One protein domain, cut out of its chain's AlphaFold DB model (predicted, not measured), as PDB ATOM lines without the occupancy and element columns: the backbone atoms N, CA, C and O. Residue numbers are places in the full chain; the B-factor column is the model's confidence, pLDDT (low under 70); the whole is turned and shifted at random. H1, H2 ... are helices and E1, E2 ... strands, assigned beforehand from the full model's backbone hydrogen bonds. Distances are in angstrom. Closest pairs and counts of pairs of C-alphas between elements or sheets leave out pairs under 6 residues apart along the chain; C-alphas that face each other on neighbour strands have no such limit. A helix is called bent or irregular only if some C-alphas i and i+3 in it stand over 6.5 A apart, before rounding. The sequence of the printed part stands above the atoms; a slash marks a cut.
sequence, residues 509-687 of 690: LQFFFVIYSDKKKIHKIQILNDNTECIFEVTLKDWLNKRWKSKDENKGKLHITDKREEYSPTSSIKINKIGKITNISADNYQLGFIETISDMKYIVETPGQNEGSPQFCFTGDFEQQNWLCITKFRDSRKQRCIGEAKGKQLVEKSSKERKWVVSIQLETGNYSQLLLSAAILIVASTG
ATOM      1  N   LEU A 509     111.889 151.432 147.642       79.75
ATOM      2  CA  LEU A 509     112.670 150.288 147.198       79.75
ATOM      3  C   LEU A 509     111.712 149.145 146.882       79.75
ATOM      4  O   LEU A 509     110.772 148.872 147.639       79.75
ATOM      5  N   GLN A 510     111.951 148.461 145.774       84.38
ATOM      6  CA  GLN A 510     111.184 147.297 145.398       84.38
ATOM      7  C   GLN A 510     112.032 146.026 145.554       84.38
ATOM      8  O   GLN A 510     113.225 145.938 145.270       84.38
ATOM      9  N   PHE A 511     111.383 145.023 146.133       87.94
ATOM     10  CA  PHE A 511     111.962 143.744 146.488       87.94
ATOM     11  C   PHE A 511     111.124 142.631 145.873       87.94
ATOM     12  O   PHE A 511     109.891 142.691 145.847       87.94
ATOM     13  N   PHE A 512     111.788 141.577 145.418       88.31
ATOM     14  CA  PHE A 512     111.140 140.419 144.819       88.31
ATOM     15  C   PHE A 512     111.376 139.194 145.693       88.31
ATOM     16  O   PHE A 512     112.485 138.663 145.762       88.31
ATOM     17  N   PHE A 513     110.324 138.725 146.358       90.44
ATOM     18  CA  PHE A 513     110.369 137.481 147.117       90.44
ATOM     19  C   PHE A 513     110.144 136.323 146.150       90.44
ATOM     20  O   PHE A 513     109.023 136.079 145.699       90.44
ATOM     21  N   VAL A 514     111.225 135.622 145.821       89.12
ATOM     22  CA  VAL A 514     111.229 134.459 144.937       89.12
ATOM     23  C   VAL A 514     111.073 133.201 145.783       89.12
ATOM     24  O   VAL A 514     111.928 132.866 146.604       89.12
ATOM     25  N   ILE A 515     109.958 132.506 145.589       88.88
ATOM     26  CA  ILE A 515     109.533 131.370 146.403       88.88
ATOM     27  C   ILE A 515     109.562 130.117 145.531       88.88
ATOM     28  O   ILE A 515     108.799 129.992 144.569       88.88
ATOM     29  N   TYR A 516     110.435 129.180 145.888       88.12
ATOM     30  CA  TYR A 516     110.614 127.916 145.186       88.12
ATOM     31  C   TYR A 516     109.893 126.798 145.939       88.12
ATOM     32  O   TYR A 516     110.133 126.559 147.131       88.12
ATOM     33  N   SER A 517     108.967 126.141 145.246       85.12
ATOM     34  CA  SER A 517     108.016 125.205 145.842       85.12
ATOM     35  C   SER A 517     107.720 124.007 144.947       85.12
ATOM     36  O   SER A 517     107.459 124.145 143.756       85.12
ATOM     37  N   ASP A 518     107.650 122.827 145.550       79.44
ATOM     38  CA  ASP A 518     107.052 121.647 144.935       79.44
ATOM     39  C   ASP A 518     105.524 121.702 145.106       79.44
ATOM     40  O   ASP A 518     104.995 122.441 145.936       79.44
ATOM     41  N   LYS A 519     104.791 120.776 144.468       69.25
ATOM     42  CA  LYS A 519     103.341 120.553 144.695       69.25
ATOM     43  C   LYS A 519     102.925 120.280 146.162       69.25
ATOM     44  O   LYS A 519     101.746 120.040 146.412       69.25
ATOM     45  N   LYS A 520     103.867 120.182 147.110       68.56
ATOM     46  CA  LYS A 520     103.630 119.772 148.507       68.56
ATOM     47  C   LYS A 520     104.276 120.673 149.565       68.56
ATOM     48  O   LYS A 520     103.827 120.623 150.707       68.56
ATOM     49  N   LYS A 521     105.355 121.394 149.242       75.00
ATOM     50  CA  LYS A 521     106.191 122.136 150.203       75.00
ATOM     51  C   LYS A 521     106.973 123.242 149.497       75.00
ATOM     52  O   LYS A 521     107.422 123.040 148.373       75.00
ATOM     53  N   ILE A 522     107.223 124.343 150.197       81.38
ATOM     54  CA  ILE A 522     108.307 125.275 149.860       81.38
ATOM     55  C   ILE A 522     109.645 124.593 150.183       81.38
ATOM     56  O   ILE A 522     109.723 123.848 151.159       81.38
ATOM     57  N   HIS A 523     110.708 124.843 149.424       83.50
ATOM     58  CA  HIS A 523     112.056 124.376 149.785       83.50
ATOM     59  C   HIS A 523     113.106 125.491 149.810       83.50
ATOM     60  O   HIS A 523     114.150 125.309 150.441       83.50
ATOM     61  N   LYS A 524     112.838 126.645 149.186       88.06
ATOM     62  CA  LYS A 524     113.734 127.806 149.197       88.06
ATOM     63  C   LYS A 524     112.948 129.114 149.067       88.06
ATOM     64  O   LYS A 524     111.976 129.166 148.319       88.06
ATOM     65  N   ILE A 525     113.387 130.157 149.765       90.06
ATOM     66  CA  ILE A 525     112.942 131.544 149.566       90.06
ATOM     67  C   ILE A 525     114.192 132.406 149.369       90.06
ATOM     68  O   ILE A 525     115.202 132.205 150.045       90.06
ATOM     69  N   GLN A 526     114.131 133.349 148.436       91.81
ATOM     70  CA  GLN A 526     115.129 134.400 148.259       91.81
ATOM     71  C   GLN A 526     114.427 135.757 148.219       91.81
ATOM     72  O   GLN A 526     113.351 135.861 147.633       91.81
ATOM     73  N   ILE A 527     115.040 136.788 148.797       92.06
ATOM     74  CA  ILE A 527     114.677 138.179 148.506       92.06
ATOM     75  C   ILE A 527     115.713 138.715 147.527       92.06
ATOM     76  O   ILE A 527     116.914 138.643 147.805       92.06
ATOM     77  N   LEU A 528     115.242 139.244 146.403       87.56
ATOM     78  CA  LEU A 528     116.048 140.032 145.481       87.56
ATOM     79  C   LEU A 528     115.743 141.523 145.674       87.56
ATOM     80  O   LEU A 528     114.592 141.869 145.945       87.56
ATOM     81  N   ASN A 529     116.747 142.386 145.528       84.94
ATOM     82  CA  ASN A 529     116.551 143.836 145.400       84.94
ATOM     83  C   ASN A 529     116.129 144.220 143.961       84.94
ATOM     84  O   ASN A 529     115.970 143.351 143.097       84.94
ATOM     85  N   ASP A 530     115.984 145.520 143.691       76.69
ATOM     86  CA  ASP A 530     115.676 146.057 142.355       76.69
ATOM     87  C   ASP A 530     116.722 145.708 141.281       76.69
ATOM     88  O   ASP A 530     116.368 145.498 140.121       76.69
ATOM     89  N   ASN A 531     117.992 145.545 141.663       75.81
ATOM     90  CA  ASN A 531     119.069 145.088 140.774       75.81
ATOM     91  C   ASN A 531     119.038 143.562 140.526       75.81
ATOM     92  O   ASN A 531     119.911 143.024 139.850       75.81
ATOM     93  N   THR A 532     118.051 142.843 141.072       76.38
ATOM     94  CA  THR A 532     117.921 141.372 141.082       76.38
ATOM     95  C   THR A 532     118.967 140.610 141.913       76.38
ATOM     96  O   THR A 532     119.036 139.379 141.865       76.38
ATOM     97  N   GLU A 533     119.733 141.310 142.747       84.00
ATOM     98  CA  GLU A 533     120.763 140.742 143.617       84.00
ATOM     99  C   GLU A 533     120.130 140.091 144.850       84.00
ATOM    100  O   GLU A 533     119.233 140.639 145.494       84.00
ATOM    101  N   CYS A 534     120.601 138.890 145.188       86.19
ATOM    102  CA  CYS A 534     120.070 138.107 146.298       86.19
ATOM    103  C   CYS A 534     120.554 138.666 147.642       86.19
ATOM    104  O   CYS A 534     121.654 138.338 148.076       86.19
ATOM    105  N   ILE A 535     119.720 139.465 148.311       88.94
ATOM    106  CA  ILE A 535     120.042 140.073 149.612       88.94
ATOM    107  C   ILE A 535     119.721 139.163 150.803       88.94
ATOM    108  O   ILE A 535     120.381 139.246 151.831       88.94
ATOM    109  N   PHE A 536     118.737 138.271 150.669       88.69
ATOM    110  CA  PHE A 536     118.398 137.270 151.685       88.69
ATOM    111  C   PHE A 536     118.210 135.910 151.027       88.69
ATOM    112  O   PHE A 536     117.531 135.797 150.003       88.69
ATOM    113  N   GLU A 537     118.742 134.863 151.651       88.69
ATOM    114  CA  GLU A 537     118.571 133.484 151.204       88.69
ATOM    115  C   GLU A 537     118.179 132.556 152.353       88.69
ATOM    116  O   GLU A 537     118.718 132.619 153.457       88.69
ATOM    117  N   VAL A 538     117.210 131.681 152.075       88.12
ATOM    118  CA  VAL A 538     116.594 130.801 153.064       88.12
ATOM    119  C   VAL A 538     116.327 129.434 152.451       88.12
ATOM    120  O   VAL A 538     115.629 129.318 151.442       88.12
ATOM    121  N   THR A 539     116.830 128.377 153.089       83.94
ATOM    122  CA  THR A 539     116.568 126.987 152.689       83.94
ATOM    123  C   THR A 539     115.636 126.318 153.699       83.94
ATOM    124  O   THR A 539     115.938 126.244 154.883       83.94
ATOM    125  N   LEU A 540     114.497 125.802 153.228       76.31
ATOM    126  CA  LEU A 540     113.396 125.293 154.066       76.31
ATOM    127  C   LEU A 540     113.352 123.759 154.189       76.31
ATOM    128  O   LEU A 540     112.401 123.215 154.760       76.31
ATOM    129  N   LYS A 541     114.381 123.063 153.680       64.75
ATOM    130  CA  LYS A 541     114.511 121.590 153.710       64.75
ATOM    131  C   LYS A 541     114.257 121.017 155.111       64.75
ATOM    132  O   LYS A 541     113.480 120.071 155.250       64.75
ATOM    133  N   ASP A 542     114.827 121.662 156.126       54.03
ATOM    134  CA  ASP A 542     114.782 121.222 157.522       54.03
ATOM    135  C   ASP A 542     113.735 121.954 158.377       54.03
ATOM    136  O   ASP A 542     113.606 121.655 159.557       54.03
ATOM    137  N   TRP A 543     112.917 122.852 157.804       62.94
ATOM    138  CA  TRP A 543     111.740 123.395 158.507       62.94
ATOM    139  C   TRP A 543     110.557 122.421 158.396       62.94
ATOM    140  O   TRP A 543     109.932 122.027 159.380       62.94
ATOM    141  N   LEU A 544     110.201 122.020 157.174       54.19
ATOM    142  CA  LEU A 544     108.866 121.478 156.879       54.19
ATOM    143  C   LEU A 544     108.718 119.958 157.097       54.19
ATOM    144  O   LEU A 544     107.747 119.344 156.634       54.19
ATOM    145  N   ASN A 545     109.671 119.293 157.747       53.03
ATOM    146  CA  ASN A 545     109.699 117.836 157.893       53.03
ATOM    147  C   ASN A 545     109.002 117.360 159.179       53.03
ATOM    148  O   ASN A 545     109.640 117.027 160.159       53.03
ATOM    149  N   LYS A 546     107.666 117.214 159.149       45.00
ATOM    150  CA  LYS A 546     106.809 116.756 160.278       45.00
ATOM    151  C   LYS A 546     107.134 115.366 160.909       45.00
ATOM    152  O   LYS A 546     106.293 114.824 161.620       45.00
ATOM    153  N   ARG A 547     108.296 114.755 160.654       41.41
ATOM    154  CA  ARG A 547     108.767 113.476 161.222       41.41
ATOM    155  C   ARG A 547     110.179 113.638 161.804       41.41
ATOM    156  O   ARG A 547     111.149 113.416 161.089       41.41
ATOM    157  N   TRP A 548     110.283 113.935 163.100       47.72
ATOM    158  CA  TRP A 548     111.555 113.930 163.840       47.72
ATOM    159  C   TRP A 548     111.428 113.255 165.204       47.72
ATOM    160  O   TRP A 548     110.342 113.194 165.784       47.72
ATOM    161  N   LYS A 549     112.559 112.754 165.707       40.28
ATOM    162  CA  LYS A 549     112.702 112.175 167.050       40.28
ATOM    163  C   LYS A 549     113.152 113.276 168.023       40.28
ATOM    164  O   LYS A 549     113.703 114.289 167.610       40.28
ATOM    165  N   SER A 550     112.905 113.116 169.321       43.12
ATOM    166  CA  SER A 550     112.960 114.221 170.299       43.12
ATOM    167  C   SER A 550     114.363 114.703 170.723       43.12
ATOM    168  O   SER A 550     114.495 115.215 171.832       43.12
ATOM    169  N   LYS A 551     115.406 114.510 169.903       42.59
ATOM    170  CA  LYS A 551     116.803 114.863 170.233       42.59
ATOM    171  C   LYS A 551     117.464 115.868 169.277       42.59
ATOM    172  O   LYS A 551     118.586 116.273 169.547       42.59
ATOM    173  N   ASP A 552     116.789 116.297 168.212       47.81
ATOM    174  CA  ASP A 552     117.364 117.252 167.257       47.81
ATOM    175  C   ASP A 552     117.213 118.702 167.759       47.81
ATOM    176  O   ASP A 552     116.108 119.254 167.789       47.81
ATOM    177  N   GLU A 553     118.327 119.351 168.114       48.72
ATOM    178  CA  GLU A 553     118.364 120.739 168.621       48.72
ATOM    179  C   GLU A 553     117.881 121.794 167.605       48.72
ATOM    180  O   GLU A 553     117.614 122.939 167.975       48.72
ATOM    181  N   ASN A 554     117.732 121.421 166.331       47.72
ATOM    182  CA  ASN A 554     117.309 122.299 165.234       47.72
ATOM    183  C   ASN A 554     115.785 122.339 165.008       47.72
ATOM    184  O   ASN A 554     115.308 122.960 164.058       47.72
ATOM    185  N   LYS A 555     114.994 121.699 165.879       51.44
ATOM    186  CA  LYS A 555     113.532 121.625 165.754       51.44
ATOM    187  C   LYS A 555     112.879 123.013 165.658       51.44
ATOM    188  O   LYS A 555     112.763 123.725 166.651       51.44
ATOM    189  N   GLY A 556     112.352 123.343 164.477       55.88
ATOM    190  CA  GLY A 556     111.582 124.571 164.250       55.88
ATOM    191  C   GLY A 556     112.414 125.856 164.239       55.88
ATOM    192  O   GLY A 556     111.846 126.929 164.449       55.88
ATOM    193  N   LYS A 557     113.729 125.745 164.008       66.81
ATOM    194  CA  LYS A 557     114.624 126.884 163.794       66.81
ATOM    195  C   LYS A 557     114.698 127.211 162.305       66.81
ATOM    196  O   LYS A 557     114.996 126.318 161.512       66.81
ATOM    197  N   LEU A 558     114.472 128.467 161.916       78.56
ATOM    198  CA  LEU A 558     114.915 128.934 160.601       78.56
ATOM    199  C   LEU A 558     116.312 129.511 160.702       78.56
ATOM    200  O   LEU A 558     116.582 130.305 161.599       78.56
ATOM    201  N   HIS A 559     117.137 129.170 159.723       84.56
ATOM    202  CA  HIS A 559     118.365 129.881 159.428       84.56
ATOM    203  C   HIS A 559     118.137 130.717 158.170       84.56
ATOM    204  O   HIS A 559     117.786 130.192 157.109       84.56
ATOM    205  N   ILE A 560     118.278 132.024 158.335       88.38
ATOM    206  CA  ILE A 560     118.246 133.029 157.282       88.38
ATOM    207  C   ILE A 560     119.672 133.537 157.114       88.38
ATOM    208  O   ILE A 560     120.331 133.846 158.106       88.38
ATOM    209  N   THR A 561     120.130 133.641 155.870       88.75
ATOM    210  CA  THR A 561     121.391 134.303 155.537       88.75
ATOM    211  C   THR A 561     121.089 135.668 154.931       88.75
ATOM    212  O   THR A 561     120.566 135.742 153.817       88.75
ATOM    213  N   ASP A 562     121.407 136.728 155.669       89.50
ATOM    214  CA  ASP A 562     121.490 138.099 155.162       89.50
ATOM    215  C   ASP A 562     122.843 138.263 154.455       89.50
ATOM    216  O   ASP A 562     123.887 137.928 155.016       89.50
ATOM    217  N   LYS A 563     122.818 138.696 153.195       87.56
ATOM    218  CA  LYS A 563     123.995 138.777 152.316       87.56
ATOM    219  C   LYS A 563     124.538 140.195 152.162       87.56
ATOM    220  O   LYS A 563     125.492 140.397 151.418       87.56
ATOM    221  N   ARG A 564     123.935 141.179 152.834       85.19
ATOM    222  CA  ARG A 564     124.389 142.571 152.788       85.19
ATOM    223  C   ARG A 564     125.667 142.728 153.608       85.19
ATOM    224  O   ARG A 564     125.727 142.290 154.755       85.19
ATOM    225  N   GLU A 565     126.670 143.385 153.029       79.75
ATOM    226  CA  GLU A 565     127.990 143.582 153.650       79.75
ATOM    227  C   GLU A 565     127.889 144.279 155.017       79.75
ATOM    228  O   GLU A 565     128.548 143.863 155.971       79.75
ATOM    229  N   GLU A 566     126.976 145.254 155.131       79.31
ATOM    230  CA  GLU A 566     126.649 146.006 156.354       79.31
ATOM    231  C   GLU A 566     126.246 145.110 157.547       79.31
ATOM    232  O   GLU A 566     126.391 145.514 158.700       79.31
ATOM    233  N   TYR A 567     125.796 143.877 157.281       83.50
ATOM    234  CA  TYR A 567     125.403 142.882 158.280       83.50
ATOM    235  C   TYR A 567     126.244 141.601 158.243       83.50
ATOM    236  O   TYR A 567     125.846 140.602 158.834       83.50
ATOM    237  N   SER A 568     127.426 141.599 157.619       80.81
ATOM    238  CA  SER A 568     128.351 140.450 157.633       80.81
ATOM    239  C   SER A 568     128.517 139.773 159.021       80.81
ATOM    240  O   SER A 568     128.304 138.557 159.103       80.81
ATOM    241  N   PRO A 569     128.769 140.498 160.140       79.12
ATOM    242  CA  PRO A 569     128.881 139.887 161.474       79.12
ATOM    243  C   PRO A 569     127.551 139.387 162.075       79.12
ATOM    244  O   PRO A 569     127.573 138.589 163.007       79.12
ATOM    245  N   THR A 570     126.397 139.820 161.555       85.19
ATOM    246  CA  THR A 570     125.046 139.394 161.978       85.19
ATOM    247  C   THR A 570     124.275 138.700 160.846       85.19
ATOM    248  O   THR A 570     123.043 138.664 160.839       85.19
ATOM    249  N   SER A 571     125.002 138.126 159.884       85.75
ATOM    250  CA  SER A 571     124.461 137.546 158.646       85.75
ATOM    251  C   SER A 571     123.651 136.270 158.883       85.75
ATOM    252  O   SER A 571     122.710 135.973 158.148       85.75
ATOM    253  N   SER A 572     123.989 135.524 159.935       86.75
ATOM    254  CA  SER A 572     123.302 134.311 160.383       86.75
ATOM    255  C   SER A 572     122.157 134.666 161.336       86.75
ATOM    256  O   SER A 572     122.338 134.808 162.548       86.75
ATOM    257  N   ILE A 573     120.950 134.801 160.787       87.75
ATOM    258  CA  ILE A 573     119.741 135.109 161.557       87.75
ATOM    259  C   ILE A 573     118.992 133.811 161.873       87.75
ATOM    260  O   ILE A 573     118.622 133.033 160.991       87.75
ATOM    261  N   LYS A 574     118.736 133.590 163.161       87.81
ATOM    262  CA  LYS A 574     118.039 132.431 163.724       87.81
ATOM    263  C   LYS A 574     116.630 132.841 164.139       87.81
ATOM    264  O   LYS A 574     116.460 133.707 164.997       87.81
ATOM    265  N   ILE A 575     115.618 132.194 163.563       85.00
ATOM    266  CA  ILE A 575     114.217 132.361 163.967       85.00
ATOM    267  C   ILE A 575     113.779 131.146 164.783       85.00
ATOM    268  O   ILE A 575     113.703 130.040 164.253       85.00
ATOM    269  N   ASN A 576     113.448 131.357 166.055       80.81
ATOM    270  CA  ASN A 576     113.028 130.318 166.993       80.81
ATOM    271  C   ASN A 576     111.534 130.483 167.325       80.81
ATOM    272  O   ASN A 576     111.145 131.437 168.002       80.81
ATOM    273  N   LYS A 577     110.675 129.559 166.869       70.50
ATOM    274  CA  LYS A 577     109.226 129.618 167.140       70.50
ATOM    275  C   LYS A 577     108.871 129.056 168.522       70.50
ATOM    276  O   LYS A 577     109.046 127.866 168.771       70.50
ATOM    277  N   ILE A 578     108.295 129.894 169.389       63.78
ATOM    278  CA  ILE A 578     107.916 129.572 170.774       63.78
ATOM    279  C   ILE A 578     106.406 129.829 170.956       63.78
ATOM    280  O   ILE A 578     105.950 130.844 171.480       63.78
ATOM    281  N   GLY A 579     105.589 128.887 170.479       67.38
ATOM    282  CA  GLY A 579     104.126 129.000 170.535       67.38
ATOM    283  C   GLY A 579     103.584 130.068 169.575       67.38
ATOM    284  O   GLY A 579     103.747 129.935 168.358       67.38
ATOM    285  N   LYS A 580     102.910 131.095 170.118       67.25
ATOM    286  CA  LYS A 580     102.403 132.262 169.361       67.25
ATOM    287  C   LYS A 580     103.460 133.340 169.104       67.25
ATOM    288  O   LYS A 580     103.284 134.136 168.184       67.25
ATOM    289  N   ILE A 581     104.527 133.357 169.906       73.88
ATOM    290  CA  ILE A 581     105.619 134.325 169.806       73.88
ATOM    291  C   ILE A 581     106.795 133.647 169.106       73.88
ATOM    292  O   ILE A 581     107.146 132.502 169.389       73.88
ATOM    293  N   THR A 582     107.405 134.337 168.155       82.75
ATOM    294  CA  THR A 582     108.556 133.837 167.405       82.75
ATOM    295  C   THR A 582     109.719 134.796 167.603       82.75
ATOM    296  O   THR A 582     109.615 135.960 167.233       82.75
ATOM    297  N   ASN A 583     110.804 134.328 168.218       85.50
ATOM    298  CA  ASN A 583     111.980 135.149 168.494       85.50
ATOM    299  C   ASN A 583     112.904 135.177 167.267       85.50
ATOM    300  O   ASN A 583     113.139 134.129 166.662       85.50
ATOM    301  N   ILE A 584     113.434 136.350 166.928       87.75
ATOM    302  CA  ILE A 584     114.428 136.560 165.874       87.75
ATOM    303  C   ILE A 584     115.705 137.082 166.532       87.75
ATOM    304  O   ILE A 584     115.707 138.106 167.216       87.75
ATOM    305  N   SER A 585     116.806 136.375 166.308       87.69
ATOM    306  CA  SER A 585     118.124 136.693 166.863       87.69
ATOM    307  C   SER A 585     119.206 136.465 165.818       87.69
ATOM    308  O   SER A 585     119.215 135.407 165.192       87.69
ATOM    309  N   ALA A 586     120.129 137.406 165.670       86.38
ATOM    310  CA  ALA A 586     121.412 137.153 165.028       86.38
ATOM    311  C   ALA A 586     122.406 136.570 166.052       86.38
ATOM    312  O   ALA A 586     122.072 136.390 167.229       86.38
ATOM    313  N   ASP A 587     123.625 136.256 165.621       79.25
ATOM    314  CA  ASP A 587     124.668 135.787 166.535       79.25
ATOM    315  C   ASP A 587     124.961 136.829 167.630       79.25
ATOM    316  O   ASP A 587     125.232 137.995 167.361       79.25
ATOM    317  N   ASN A 588     124.823 136.397 168.888       72.62
ATOM    318  CA  ASN A 588     124.941 137.194 170.118       72.62
ATOM    319  C   ASN A 588     124.006 138.421 170.252       72.62
ATOM    320  O   ASN A 588     124.144 139.167 171.220       72.62
ATOM    321  N   TYR A 589     123.023 138.615 169.362       80.69
ATOM    322  CA  TYR A 589     122.124 139.778 169.392       80.69
ATOM    323  C   TYR A 589     120.654 139.407 169.149       80.69
ATOM    324  O   TYR A 589     120.308 138.760 168.159       80.69
ATOM    325  N   GLN A 590     119.749 139.847 170.029       84.75
ATOM    326  CA  GLN A 590     118.312 139.693 169.807       84.75
ATOM    327  C   GLN A 590     117.810 140.815 168.891       84.75
ATOM    328  O   GLN A 590     117.860 141.982 169.262       84.75
ATOM    329  N   LEU A 591     117.295 140.461 167.711       85.31
ATOM    330  CA  LEU A 591     116.751 141.425 166.749       85.31
ATOM    331  C   LEU A 591     115.322 141.844 167.108       85.31
ATOM    332  O   LEU A 591     114.952 142.988 166.868       85.31
ATOM    333  N   GLY A 592     114.513 140.936 167.663       87.62
ATOM    334  CA  GLY A 592     113.132 141.215 168.059       87.62
ATOM    335  C   GLY A 592     112.250 139.977 168.112       87.62
ATOM    336  O   GLY A 592     112.734 138.848 168.042       87.62
ATOM    337  N   PHE A 593     110.943 140.172 168.251       88.50
ATOM    338  CA  PHE A 593     109.978 139.074 168.313       88.50
ATOM    339  C   PHE A 593     108.707 139.372 167.521       88.50
ATOM    340  O   PHE A 593     108.329 140.521 167.321       88.50
ATOM    341  N   ILE A 594     108.055 138.306 167.059       89.19
ATOM    342  CA  ILE A 594     106.847 138.358 166.234       89.19
ATOM    343  C   ILE A 594     105.711 137.669 166.970       89.19
ATOM    344  O   ILE A 594     105.797 136.473 167.255       89.19
ATOM    345  N   GLU A 595     104.632 138.398 167.223       87.44
ATOM    346  CA  GLU A 595     103.385 137.860 167.749       87.44
ATOM    347  C   GLU A 595     102.385 137.610 166.611       87.44
ATOM    348  O   GLU A 595     102.066 138.499 165.818       87.44
ATOM    349  N   THR A 596     101.864 136.382 166.539       86.50
ATOM    350  CA  THR A 596     100.742 136.049 165.647       86.50
ATOM    351  C   THR A 596      99.421 136.367 166.348       86.50
ATOM    352  O   THR A 596      99.021 135.640 167.263       86.50
ATOM    353  N   ILE A 597      98.737 137.432 165.919       86.38
ATOM    354  CA  ILE A 597      97.438 137.836 166.484       86.38
ATOM    355  C   ILE A 597      96.304 137.048 165.828       86.38
ATOM    356  O   ILE A 597      95.435 136.516 166.519       86.38
ATOM    357  N   SER A 598      96.317 136.971 164.499       85.88
ATOM    358  CA  SER A 598      95.331 136.251 163.691       85.88
ATOM    359  C   SER A 598      95.937 135.841 162.351       85.88
ATOM    360  O   SER A 598      97.001 136.326 161.972       85.88
ATOM    361  N   ASP A 599      95.212 135.023 161.590       82.75
ATOM    362  CA  ASP A 599      95.614 134.590 160.242       82.75
ATOM    363  C   ASP A 599      95.704 135.748 159.223       82.75
ATOM    364  O   ASP A 599      96.177 135.550 158.111       82.75
ATOM    365  N   MET A 600      95.282 136.960 159.612       85.06
ATOM    366  CA  MET A 600      95.338 138.193 158.817       85.06
ATOM    367  C   MET A 600      96.217 139.282 159.459       85.06
ATOM    368  O   MET A 600      96.284 140.388 158.920       85.06
ATOM    369  N   LYS A 601      96.871 139.025 160.612       89.06
ATOM    370  CA  LYS A 601      97.662 140.042 161.332       89.06
ATOM    371  C   LYS A 601      98.821 139.490 162.178       89.06
ATOM    372  O   LYS A 601      98.613 138.713 163.115       89.06
ATOM    373  N   TYR A 602     100.014 140.041 161.948       90.38
ATOM    374  CA  TYR A 602     101.219 139.836 162.762       90.38
ATOM    375  C   TYR A 602     101.737 141.173 163.303       90.38
ATOM    376  O   TYR A 602     101.751 142.166 162.576       90.38
ATOM    377  N   ILE A 603     102.204 141.192 164.552       89.38
ATOM    378  CA  ILE A 603     102.970 142.313 165.119       89.38
ATOM    379  C   ILE A 603     104.424 141.885 165.285       89.38
ATOM    380  O   ILE A 603     104.700 140.751 165.662       89.38
ATOM    381  N   VAL A 604     105.342 142.802 164.999       89.50
ATOM    382  CA  VAL A 604     106.783 142.648 165.173       89.50
ATOM    383  C   VAL A 604     107.273 143.743 166.105       89.50
ATOM    384  O   VAL A 604     107.059 144.930 165.850       89.50
ATOM    385  N   GLU A 605     107.943 143.341 167.176       85.81
ATOM    386  CA  GLU A 605     108.483 144.249 168.177       85.81
ATOM    387  C   GLU A 605     110.004 144.192 168.218       85.81
ATOM    388  O   GLU A 605     110.617 143.122 168.196       85.81
ATOM    389  N   THR A 606     110.597 145.375 168.324       80.12
ATOM    390  CA  THR A 606     112.013 145.575 168.618       80.12
ATOM    391  C   THR A 606     112.261 145.437 170.133       80.12
ATOM    392  O   THR A 606     111.421 145.858 170.939       80.12
ATOM    393  N   PRO A 607     113.384 144.825 170.559       69.81
ATOM    394  CA  PRO A 607     113.718 144.666 171.966       69.81
ATOM    395  C   PRO A 607     114.311 145.972 172.508       69.81
ATOM    396  O   PRO A 607     115.189 146.575 171.898       69.81
ATOM    397  N   GLY A 608     113.809 146.406 173.663       61.75
ATOM    398  CA  GLY A 608     114.065 147.730 174.234       61.75
ATOM    399  C   GLY A 608     112.749 148.446 174.543       61.75
ATOM    400  O   GLY A 608     111.812 148.417 173.744       61.75
ATOM    401  N   GLN A 609     112.652 149.051 175.728       49.09
ATOM    402  CA  GLN A 609     111.452 149.752 176.214       49.09
ATOM    403  C   GLN A 609     111.651 151.276 176.251       49.09
ATOM    404  O   GLN A 609     111.173 151.944 177.160       49.09
ATOM    405  N   ASN A 610     112.349 151.830 175.258       51.62
ATOM    406  CA  ASN A 610     112.529 153.277 175.127       51.62
ATOM    407  C   ASN A 610     111.439 153.859 174.203       51.62
ATOM    408  O   ASN A 610     111.017 153.197 173.250       51.62
ATOM    409  N   GLU A 611     111.027 155.107 174.450       46.09
ATOM    410  CA  GLU A 611     109.902 155.839 173.809       46.09
ATOM    411  C   GLU A 611     110.092 156.161 172.299       46.09
ATOM    412  O   GLU A 611     109.421 157.020 171.735       46.09
ATOM    413  N   GLY A 612     111.014 155.477 171.610       49.59
ATOM    414  CA  GLY A 612     111.312 155.673 170.182       49.59
ATOM    415  C   GLY A 612     111.292 154.403 169.322       49.59
ATOM    416  O   GLY A 612     111.347 154.498 168.098       49.59
ATOM    417  N   SER A 613     111.216 153.210 169.918       61.25
ATOM    418  CA  SER A 613     111.342 151.944 169.180       61.25
ATOM    419  C   SER A 613     110.067 151.614 168.371       61.25
ATOM    420  O   SER A 613     108.995 151.476 168.970       61.25
ATOM    421  N   PRO A 614     110.136 151.461 167.030       64.69
ATOM    422  CA  PRO A 614     108.956 151.205 166.208       64.69
ATOM    423  C   PRO A 614     108.413 149.779 166.396       64.69
ATOM    424  O   PRO A 614     109.168 148.802 166.419       64.69
ATOM    425  N   GLN A 615     107.083 149.665 166.475       82.56
ATOM    426  CA  GLN A 615     106.349 148.413 166.278       82.56
ATOM    427  C   GLN A 615     105.956 148.310 164.801       82.56
ATOM    428  O   GLN A 615     105.294 149.208 164.278       82.56
ATOM    429  N   PHE A 616     106.288 147.201 164.144       88.62
ATOM    430  CA  PHE A 616     105.801 146.923 162.793       88.62
ATOM    431  C   PHE A 616     104.583 145.999 162.852       88.62
ATOM    432  O   PHE A 616     104.489 145.108 163.693       88.62
ATOM    433  N   CYS A 617     103.635 146.201 161.950       90.25
ATOM    434  CA  CYS A 617     102.413 145.424 161.849       90.25
ATOM    435  C   CYS A 617     102.214 145.004 160.396       90.25
ATOM    436  O   CYS A 617     102.009 145.849 159.527       90.25
ATOM    437  N   PHE A 618     102.216 143.698 160.149       91.69
ATOM    438  CA  PHE A 618     101.828 143.132 158.864       91.69
ATOM    439  C   PHE A 618     100.342 142.784 158.910       91.69
ATOM    440  O   PHE A 618      99.890 142.135 159.858       91.69
ATOM    441  N   THR A 619      99.576 143.197 157.901       91.44
ATOM    442  CA  THR A 619      98.131 142.937 157.837       91.44
ATOM    443  C   THR A 619      97.661 142.739 156.398       91.44
ATOM    444  O   THR A 619      98.031 143.512 155.518       91.44
ATOM    445  N   GLY A 620      96.830 141.728 156.147       89.75
ATOM    446  CA  GLY A 620      96.296 141.441 154.810       89.75
ATOM    447  C   GLY A 620      96.099 139.954 154.535       89.75
ATOM    448  O   GLY A 620      96.134 139.137 155.451       89.75
ATOM    449  N   ASP A 621      95.875 139.619 153.266       88.75
ATOM    450  CA  ASP A 621      95.715 138.248 152.781       88.75
ATOM    451  C   ASP A 621      97.092 137.619 152.544       88.75
ATOM    452  O   ASP A 621      97.723 137.772 151.491       88.75
ATOM    453  N   PHE A 622      97.577 136.893 153.548       87.50
ATOM    454  CA  PHE A 622      98.850 136.190 153.448       87.50
ATOM    455  C   PHE A 622      98.773 134.894 152.624       87.50
ATOM    456  O   PHE A 622      99.809 134.423 152.160       87.50
ATOM    457  N   GLU A 623      97.588 134.340 152.338       84.06
ATOM    458  CA  GLU A 623      97.495 133.199 151.419       84.06
ATOM    459  C   GLU A 623      97.808 133.638 149.986       84.06
ATOM    460  O   GLU A 623      98.577 132.973 149.284       84.06
ATOM    461  N   GLN A 624      97.265 134.779 149.554       83.62
ATOM    462  CA  GLN A 624      97.554 135.387 148.253       83.62
ATOM    463  C   GLN A 624      98.819 136.249 148.250       83.62
ATOM    464  O   GLN A 624      99.263 136.648 147.175       83.62
ATOM    465  N   GLN A 625      99.436 136.487 149.413       86.94
ATOM    466  CA  GLN A 625     100.584 137.387 149.602       86.94
ATOM    467  C   GLN A 625     100.280 138.843 149.204       86.94
ATOM    468  O   GLN A 625     101.120 139.536 148.632       86.94
ATOM    469  N   ASN A 626      99.054 139.285 149.494       87.06
ATOM    470  CA  ASN A 626      98.579 140.652 149.316       87.06
ATOM    471  C   ASN A 626      98.389 141.307 150.692       87.06
ATOM    472  O   ASN A 626      97.372 141.093 151.358       87.06
ATOM    473  N   TRP A 627      99.395 142.046 151.153       91.00
ATOM    474  CA  TRP A 627      99.452 142.556 152.522       91.00
ATOM    475  C   TRP A 627     100.195 143.885 152.634       91.00
ATOM    476  O   TRP A 627     101.047 144.219 151.817       91.00
ATOM    477  N   LEU A 628      99.879 144.633 153.687       91.88
ATOM    478  CA  LEU A 628     100.490 145.914 154.027       91.88
ATOM    479  C   LEU A 628     101.432 145.765 155.220       91.88
ATOM    480  O   LEU A 628     101.165 144.994 156.146       91.88
ATOM    481  N   CYS A 629     102.502 146.554 155.210       90.94
ATOM    482  CA  CYS A 629     103.402 146.756 156.334       90.94
ATOM    483  C   CYS A 629     103.190 148.163 156.905       90.94
ATOM    484  O   CYS A 629     103.322 149.164 156.200       90.94
ATOM    485  N   ILE A 630     102.844 148.241 158.187       89.94
ATOM    486  CA  ILE A 630     102.493 149.479 158.887       89.94
ATOM    487  C   ILE A 630     103.451 149.661 160.063       89.94
ATOM    488  O   ILE A 630     103.586 148.753 160.881       89.94
ATOM    489  N   THR A 631     104.074 150.831 160.195       87.12
ATOM    490  CA  THR A 631     104.783 151.213 161.423       87.12
ATOM    491  C   THR A 631     103.845 151.935 162.389       87.12
ATOM    492  O   THR A 631     102.978 152.719 161.984       87.12
ATOM    493  N   LYS A 632     104.015 151.662 163.681       79.81
ATOM    494  CA  LYS A 632     103.315 152.301 164.792       79.81
ATOM    495  C   LYS A 632     104.336 152.710 165.854       79.81
ATOM    496  O   LYS A 632     105.140 151.900 166.310       79.81
ATOM    497  N   PHE A 633     104.244 153.959 166.293       73.94
ATOM    498  CA  PHE A 633     105.029 154.489 167.406       73.94
ATOM    499  C   PHE A 633     104.297 154.191 168.720       73.94
ATOM    500  O   PHE A 633     103.081 154.384 168.787       73.94
ATOM    501  N   ARG A 634     104.997 153.686 169.749       61.53
ATOM    502  CA  ARG A 634     104.351 153.200 170.988       61.53
ATOM    503  C   ARG A 634     103.487 154.277 171.662       61.53
ATOM    504  O   ARG A 634     102.351 153.976 172.030       61.53
ATOM    505  N   ASP A 635     103.957 155.522 171.663       61.44
ATOM    506  CA  ASP A 635     103.320 156.660 172.344       61.44
ATOM    507  C   ASP A 635     102.436 157.523 171.428       61.44
ATOM    508  O   ASP A 635     102.003 158.618 171.789       61.44
ATOM    509  N   SER A 636     102.118 157.036 170.222       63.84
ATOM    510  CA  SER A 636     101.258 157.750 169.281       63.84
ATOM    511  C   SER A 636     100.147 156.885 168.696       63.84
ATOM    512  O   SER A 636     100.309 155.703 168.399       63.84
ATOM    513  N   ARG A 637      98.999 157.517 168.422       67.25
ATOM    514  CA  ARG A 637      97.974 156.936 167.537       67.25
ATOM    515  C   ARG A 637      98.380 156.996 166.059       67.25
ATOM    516  O   ARG A 637      97.701 156.382 165.241       67.25
ATOM    517  N   LYS A 638      99.466 157.709 165.719       72.31
ATOM    518  CA  LYS A 638     100.031 157.755 164.367       72.31
ATOM    519  C   LYS A 638     100.448 156.349 163.926       72.31
ATOM    520  O   LYS A 638     101.300 155.710 164.542       72.31
ATOM    521  N   GLN A 639      99.833 155.902 162.840       81.31
ATOM    522  CA  GLN A 639     100.202 154.719 162.073       81.31
ATOM    523  C   GLN A 639     100.595 155.199 160.681       81.31
ATOM    524  O   GLN A 639      99.966 156.120 160.160       81.31
ATOM    525  N   ARG A 640     101.616 154.591 160.081       84.00
ATOM    526  CA  ARG A 640     102.083 154.960 158.742       84.00
ATOM    527  C   ARG A 640     102.336 153.695 157.933       84.00
ATOM    528  O   ARG A 640     102.977 152.771 158.428       84.00
ATOM    529  N   CYS A 641     101.782 153.624 156.725       87.00
ATOM    530  CA  CYS A 641     102.082 152.532 155.804       87.00
ATOM    531  C   CYS A 641     103.509 152.728 155.286       87.00
ATOM    532  O   CYS A 641     103.819 153.805 154.785       87.00
ATOM    533  N   ILE A 642     104.352 151.709 155.437       87.94
ATOM    534  CA  ILE A 642     105.760 151.720 155.013       87.94
ATOM    535  C   ILE A 642     106.041 150.697 153.907       87.94
ATOM    536  O   ILE A 642     107.162 150.621 153.413       87.94
ATOM    537  N   GLY A 643     105.043 149.891 153.522       88.12
ATOM    538  CA  GLY A 643     105.159 148.989 152.383       88.12
ATOM    539  C   GLY A 643     103.913 148.170 152.049       88.12
ATOM    540  O   GLY A 643     102.987 148.045 152.848       88.12
ATOM    541  N   GLU A 644     103.926 147.585 150.855       90.31
ATOM    542  CA  GLU A 644     102.834 146.825 150.239       90.31
ATOM    543  C   GLU A 644     103.393 145.627 149.456       90.31
ATOM    544  O   GLU A 644     104.304 145.779 148.640       90.31
ATOM    545  N   ALA A 645     102.812 144.444 149.652       89.38
ATOM    546  CA  ALA A 645     103.040 143.248 148.849       89.38
ATOM    547  C   ALA A 645     101.908 143.067 147.830       89.38
ATOM    548  O   ALA A 645     100.742 142.975 148.204       89.38
ATOM    549  N   LYS A 646     102.240 142.975 146.538       85.50
ATOM    550  CA  LYS A 646     101.280 143.023 145.414       85.50
ATOM    551  C   LYS A 646     100.785 141.649 144.943       85.50
ATOM    552  O   LYS A 646     100.471 141.464 143.767       85.50
ATOM    553  N   GLY A 647     100.714 140.681 145.855       83.25
ATOM    554  CA  GLY A 647     100.260 139.321 145.571       83.25
ATOM    555  C   GLY A 647     101.326 138.407 144.953       83.25
ATOM    556  O   GLY A 647     102.312 138.852 144.362       83.25
ATOM    557  N   LYS A 648     101.115 137.091 145.077       85.50
ATOM    558  CA  LYS A 648     101.965 136.051 144.476       85.50
ATOM    559  C   LYS A 648     101.618 135.818 143.004       85.50
ATOM    560  O   LYS A 648     100.473 135.547 142.651       85.50
ATOM    561  N   GLN A 649     102.632 135.832 142.147       84.25
ATOM    562  CA  GLN A 649     102.522 135.535 140.719       84.25
ATOM    563  C   GLN A 649     103.306 134.264 140.388       84.25
ATOM    564  O   GLN A 649     104.441 134.096 140.833       84.25
ATOM    565  N   LEU A 650     102.713 133.350 139.617       85.06
ATOM    566  CA  LEU A 650     103.396 132.138 139.158       85.06
ATOM    567  C   LEU A 650     104.232 132.468 137.917       85.06
ATOM    568  O   LEU A 650     103.672 132.718 136.852       85.06
ATOM    569  N   VAL A 651     105.557 132.444 138.055       85.06
ATOM    570  CA  VAL A 651     106.496 132.761 136.966       85.06
ATOM    571  C   VAL A 651     106.925 131.502 136.220       85.06
ATOM    572  O   VAL A 651     107.007 131.509 134.995       85.06
ATOM    573  N   GLU A 652     107.157 130.400 136.936       82.88
ATOM    574  CA  GLU A 652     107.618 129.145 136.337       82.88
ATOM    575  C   GLU A 652     106.890 127.937 136.931       82.88
ATOM    576  O   GLU A 652     106.639 127.870 138.137       82.88
ATOM    577  N   LYS A 653     106.556 126.961 136.080       84.25
ATOM    578  CA  LYS A 653     105.860 125.729 136.466       84.25
ATOM    579  C   LYS A 653     106.425 124.541 135.696       84.25
ATOM    580  O   LYS A 653     106.046 124.300 134.554       84.25
ATOM    581  N   SER A 654     107.281 123.765 136.350       79.69
ATOM    582  CA  SER A 654     107.759 122.477 135.849       79.69
ATOM    583  C   SER A 654     107.019 121.309 136.525       79.69
ATOM    584  O   SER A 654     106.122 121.490 137.355       79.69
ATOM    585  N   SER A 655     107.375 120.074 136.164       74.12
ATOM    586  CA  SER A 655     106.853 118.865 136.816       74.12
ATOM    587  C   SER A 655     107.384 118.668 138.241       74.12
ATOM    588  O   SER A 655     106.715 118.001 139.037       74.12
ATOM    589  N   LYS A 656     108.553 119.246 138.551       73.44
ATOM    590  CA  LYS A 656     109.249 119.142 139.842       73.44
ATOM    591  C   LYS A 656     109.010 120.385 140.703       73.44
ATOM    592  O   LYS A 656     108.478 120.265 141.799       73.44
ATOM    593  N   GLU A 657     109.298 121.557 140.147       82.56
ATOM    594  CA  GLU A 657     109.407 122.842 140.846       82.56
ATOM    595  C   GLU A 657     108.446 123.901 140.277       82.56
ATOM    596  O   GLU A 657     108.165 123.939 139.073       82.56
ATOM    597  N   ARG A 658     107.962 124.785 141.152       87.50
ATOM    598  CA  ARG A 658     107.196 125.994 140.841       87.50
ATOM    599  C   ARG A 658     107.865 127.209 141.466       87.50
ATOM    600  O   ARG A 658     108.111 127.222 142.677       87.50
ATOM    601  N   LYS A 659     108.062 128.243 140.654       87.06
ATOM    602  CA  LYS A 659     108.642 129.524 141.054       87.06
ATOM    603  C   LYS A 659     107.537 130.569 141.135       87.06
ATOM    604  O   LYS A 659     106.960 130.947 140.112       87.06
ATOM    605  N   TRP A 660     107.254 131.032 142.344       86.25
ATOM    606  CA  TRP A 660     106.376 132.173 142.585       86.25
ATOM    607  C   TRP A 660     107.213 133.416 142.870       86.25
ATOM    608  O   TRP A 660     108.294 133.314 143.447       86.25
ATOM    609  N   VAL A 661     106.709 134.583 142.487       88.62
ATOM    610  CA  VAL A 661     107.307 135.882 142.808       88.62
ATOM    611  C   VAL A 661     106.249 136.757 143.466       88.62
ATOM    612  O   VAL A 661     105.138 136.871 142.954       88.62
ATOM    613  N   VAL A 662     106.592 137.366 144.599       87.19
ATOM    614  CA  VAL A 662     105.811 138.438 145.231       87.19
ATOM    615  C   VAL A 662     106.616 139.725 145.088       87.19
ATOM    616  O   VAL A 662     107.761 139.782 145.534       87.19
ATOM    617  N   SER A 663     106.031 140.741 144.455       85.81
ATOM    618  CA  SER A 663     106.606 142.089 144.422       85.81
ATOM    619  C   SER A 663     106.220 142.815 145.702       85.81
ATOM    620  O   SER A 663     105.034 142.896 146.020       85.81
ATOM    621  N   ILE A 664     107.199 143.366 146.408       86.94
ATOM    622  CA  ILE A 664     107.011 144.100 147.657       86.94
ATOM    623  C   ILE A 664     107.660 145.465 147.503       86.94
ATOM    624  O   ILE A 664     108.826 145.552 147.140       86.94
ATOM    625  N   GLN A 665     106.908 146.525 147.764       87.62
ATOM    626  CA  GLN A 665     107.422 147.890 147.809       87.62
ATOM    627  C   GLN A 665     107.583 148.284 149.275       87.62
ATOM    628  O   GLN A 665     106.663 148.073 150.061       87.62
ATOM    629  N   LEU A 666     108.750 148.803 149.645       85.69
ATOM    630  CA  LEU A 666     109.100 149.250 150.992       85.69
ATOM    631  C   LEU A 666     109.787 150.613 150.906       85.69
ATOM    632  O   LEU A 666     110.645 150.839 150.061       85.69
ATOM    633  N   GLU A 667     109.434 151.513 151.805       82.81
ATOM    634  CA  GLU A 667     110.064 152.825 151.951       82.81
ATOM    635  C   GLU A 667     111.577 152.724 152.237       82.81
ATOM    636  O   GLU A 667     112.020 151.900 153.051       82.81
ATOM    637  N   THR A 668     112.378 153.596 151.614       71.88
ATOM    638  CA  THR A 668     113.802 153.763 151.951       71.88
ATOM    639  C   THR A 668     114.026 153.965 153.449       71.88
ATOM    640  O   THR A 668     113.347 154.754 154.097       71.88
ATOM    641  N   GLY A 669     115.026 153.274 153.999       68.56
ATOM    642  CA  GLY A 669     115.431 153.369 155.405       68.56
ATOM    643  C   GLY A 669     114.732 152.386 156.352       68.56
ATOM    644  O   GLY A 669     115.283 152.081 157.403       68.56
ATOM    645  N   ASN A 670     113.582 151.807 155.981       68.31
ATOM    646  CA  ASN A 670     112.810 150.934 156.880       68.31
ATOM    647  C   ASN A 670     113.060 149.413 156.707       68.31
ATOM    648  O   ASN A 670     112.398 148.595 157.346       68.31
ATOM    649  N   TYR A 671     114.045 148.994 155.904       76.12
ATOM    650  CA  TYR A 671     114.313 147.587 155.537       76.12
ATOM    651  C   TYR A 671     115.318 146.859 156.471       76.12
ATOM    652  O   TYR A 671     116.297 146.235 156.047       76.12
ATOM    653  N   SER A 672     115.070 146.919 157.783       84.19
ATOM    654  CA  SER A 672     115.920 146.279 158.808       84.19
ATOM    655  C   SER A 672     116.008 144.744 158.686       84.19
ATOM    656  O   SER A 672     115.099 144.092 158.160       84.19
ATOM    657  N   GLN A 673     117.068 144.144 159.257       87.81
ATOM    658  CA  GLN A 673     117.205 142.680 159.374       87.81
ATOM    659  C   GLN A 673     115.959 142.024 159.996       87.81
ATOM    660  O   GLN A 673     115.507 140.975 159.531       87.81
ATOM    661  N   LEU A 674     115.383 142.662 161.023       88.81
ATOM    662  CA  LEU A 674     114.166 142.214 161.698       88.81
ATOM    663  C   LEU A 674     112.962 142.198 160.746       88.81
ATOM    664  O   LEU A 674     112.250 141.197 160.689       88.81
ATOM    665  N   LEU A 675     112.740 143.283 159.993       89.19
ATOM    666  CA  LEU A 675     111.555 143.426 159.144       89.19
ATOM    667  C   LEU A 675     111.550 142.423 157.986       89.19
ATOM    668  O   LEU A 675     110.541 141.759 157.746       89.19
ATOM    669  N   LEU A 676     112.681 142.272 157.291       89.94
ATOM    670  CA  LEU A 676     112.793 141.334 156.171       89.94
ATOM    671  C   LEU A 676     112.735 139.875 156.652       89.94
ATOM    672  O   LEU A 676     112.047 139.055 156.044       89.94
ATOM    673  N   SER A 677     113.341 139.566 157.804       89.94
ATOM    674  CA  SER A 677     113.211 138.250 158.450       89.94
ATOM    675  C   SER A 677     111.772 137.947 158.888       89.94
ATOM    676  O   SER A 677     111.324 136.802 158.791       89.94
ATOM    677  N   ALA A 678     111.019 138.962 159.321       89.19
ATOM    678  CA  ALA A 678     109.601 138.831 159.642       89.19
ATOM    679  C   ALA A 678     108.743 138.556 158.403       89.19
ATOM    680  O   ALA A 678     107.938 137.625 158.412       89.19
ATOM    681  N   ALA A 679     108.957 139.302 157.317       89.31
ATOM    682  CA  ALA A 679     108.284 139.059 156.045       89.31
ATOM    683  C   ALA A 679     108.582 137.642 155.513       89.31
ATOM    684  O   ALA A 679     107.663 136.935 155.102       89.31
ATOM    685  N   ILE A 680     109.833 137.171 155.608       89.06
ATOM    686  CA  ILE A 680     110.219 135.785 155.283       89.06
ATOM    687  C   ILE A 680     109.445 134.771 156.131       89.06
ATOM    688  O   ILE A 680     108.928 133.801 155.579       89.06
ATOM    689  N   LEU A 681     109.358 134.967 157.453       86.31
ATOM    690  CA  LEU A 681     108.605 134.074 158.343       86.31
ATOM    691  C   LEU A 681     107.133 133.989 157.927       86.31
ATOM    692  O   LEU A 681     106.564 132.896 157.871       86.31
ATOM    693  N   ILE A 682     106.513 135.137 157.655       85.31
ATOM    694  CA  ILE A 682     105.113 135.226 157.234       85.31
ATOM    695  C   ILE A 682     104.934 134.453 155.925       85.31
ATOM    696  O   ILE A 682     104.161 133.497 155.891       85.31
ATOM    697  N   VAL A 683     105.724 134.758 154.892       85.38
ATOM    698  CA  VAL A 683     105.696 134.062 153.592       85.38
ATOM    699  C   VAL A 683     105.908 132.548 153.751       85.38
ATOM    700  O   VAL A 683     105.150 131.752 153.205       85.38
ATOM    701  N   ALA A 684     106.878 132.121 154.563       81.06
ATOM    702  CA  ALA A 684     107.159 130.706 154.808       81.06
ATOM    703  C   ALA A 684     106.039 129.966 155.571       81.06
ATOM    704  O   ALA A 684     105.949 128.739 155.481       81.06
ATOM    705  N   SER A 685     105.206 130.682 156.335       77.00
ATOM    706  CA  SER A 685     104.192 130.090 157.220       77.00
ATOM    707  C   SER A 685     102.757 130.132 156.686       77.00
ATOM    708  O   SER A 685     101.941 129.332 157.141       77.00
ATOM    709  N   THR A 686     102.452 130.999 155.718       71.94
ATOM    710  CA  THR A 686     101.071 131.346 155.310       71.94
ATOM    711  C   THR A 686     100.627 130.787 153.952       71.94
ATOM    712  O   THR A 686      99.557 131.132 153.461       71.94
ATOM    713  N   GLY A 687     101.420 129.917 153.318       57.03
ATOM    714  CA  GLY A 687     101.168 129.509 151.933       57.03
ATOM    715  C   GLY A 687     100.920 128.013 151.696       57.03
ATOM    716  O   GLY A 687     101.861 127.214 151.733       57.03
TER     717      GLY A 687
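This is residues 509 to 687 of the 690 residues of the protein "FHA domain-containing protein" of Anaeromyces robustus (UniProt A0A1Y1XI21). Picture a closed barrel of twelve antiparallel strands curled round one helix, H2, which sits in its middle, while the short helix H1 lies on the outside and residues 547 to 553 stick out as a loop. The strands follow each other round the ring in chain order, E1 to E12, and E12 closes it beside E1. The 179 printed residues hold E1 to E4, then H1, E5 to E12 and last H2; the class is mostly strand. The whole is compact, with a radius of gyration of the C-alphas of 16.0 A, and spans 51 by 39 by 35 A.

Start with E1, residues 509 to 517, E2, 522 to 528, E3, 534 to 539, and E4, 557 to 562: they form a meander, each strand the antiparallel neighbour of the one before. Within hydrogen-bond range here are N 514 and O 526 at 2.8 A, N 525 and O 538 at 2.9 A, and N 537 and O 561 at 3.0 A. Next comes H1, residues 565 to 570, on the barrel and outside it at a height over the sheet of 7.8 A; its closest C-alpha to E4 is that of Ser 568, 7.7 A from that of Asp 562. H1 is irregular, with C-alphas 566 and 569 8.3 A apart; 0 of its 2 O i to N i+4 pairs and 2 of its 3 O i to N i+3 pairs are within hydrogen-bond range. A second meander follows: E5, residues 572 to 578, E6, 581 to 586, E7, 589 to 598, E8, 601 to 605, E9, 615 to 621, E10, 626 to 632, E11, 639 to 653, and E12, 658 to 667. E5 is antiparallel to E4, with N 560 and O 573 2.9 A apart. At the closure, E12 and E1 are antiparallel at 158 degrees, with N 513 and O 662 2.9 A apart. The sheet curls round H2, residues 673 to 685, in which every O i to N i+4 pair is within hydrogen-bond range. The closest C-alphas of H2 and E7 are those of Leu 674 and Leu 591, 5.7 A; those of H2 and E2 are Ala 684 and Ile 522, 7.4 A.

Find C-alpha 509 at (112.670, 150.288, 147.198); from there E1 runs 25.5 A. E7 covers 27.6 A and E12 29.2 A. Look for C-alpha 639 at (100.202, 154.719, 162.073), where E11, the longest strand, begins its 39.1 A. H2 runs 18.2 A and ends at C-alpha 685, (104.192, 130.090, 157.220).

The C-alphas of Glu 611 and Ser 655 are the two farthest apart, 52.4 A. The printed part has no cut. The link from E3 to E4, 17 residues, is long. Mean pLDDT of the printed part is 79.1; look for values under 70 at residues 541 to 557 and 607 to 614, among others.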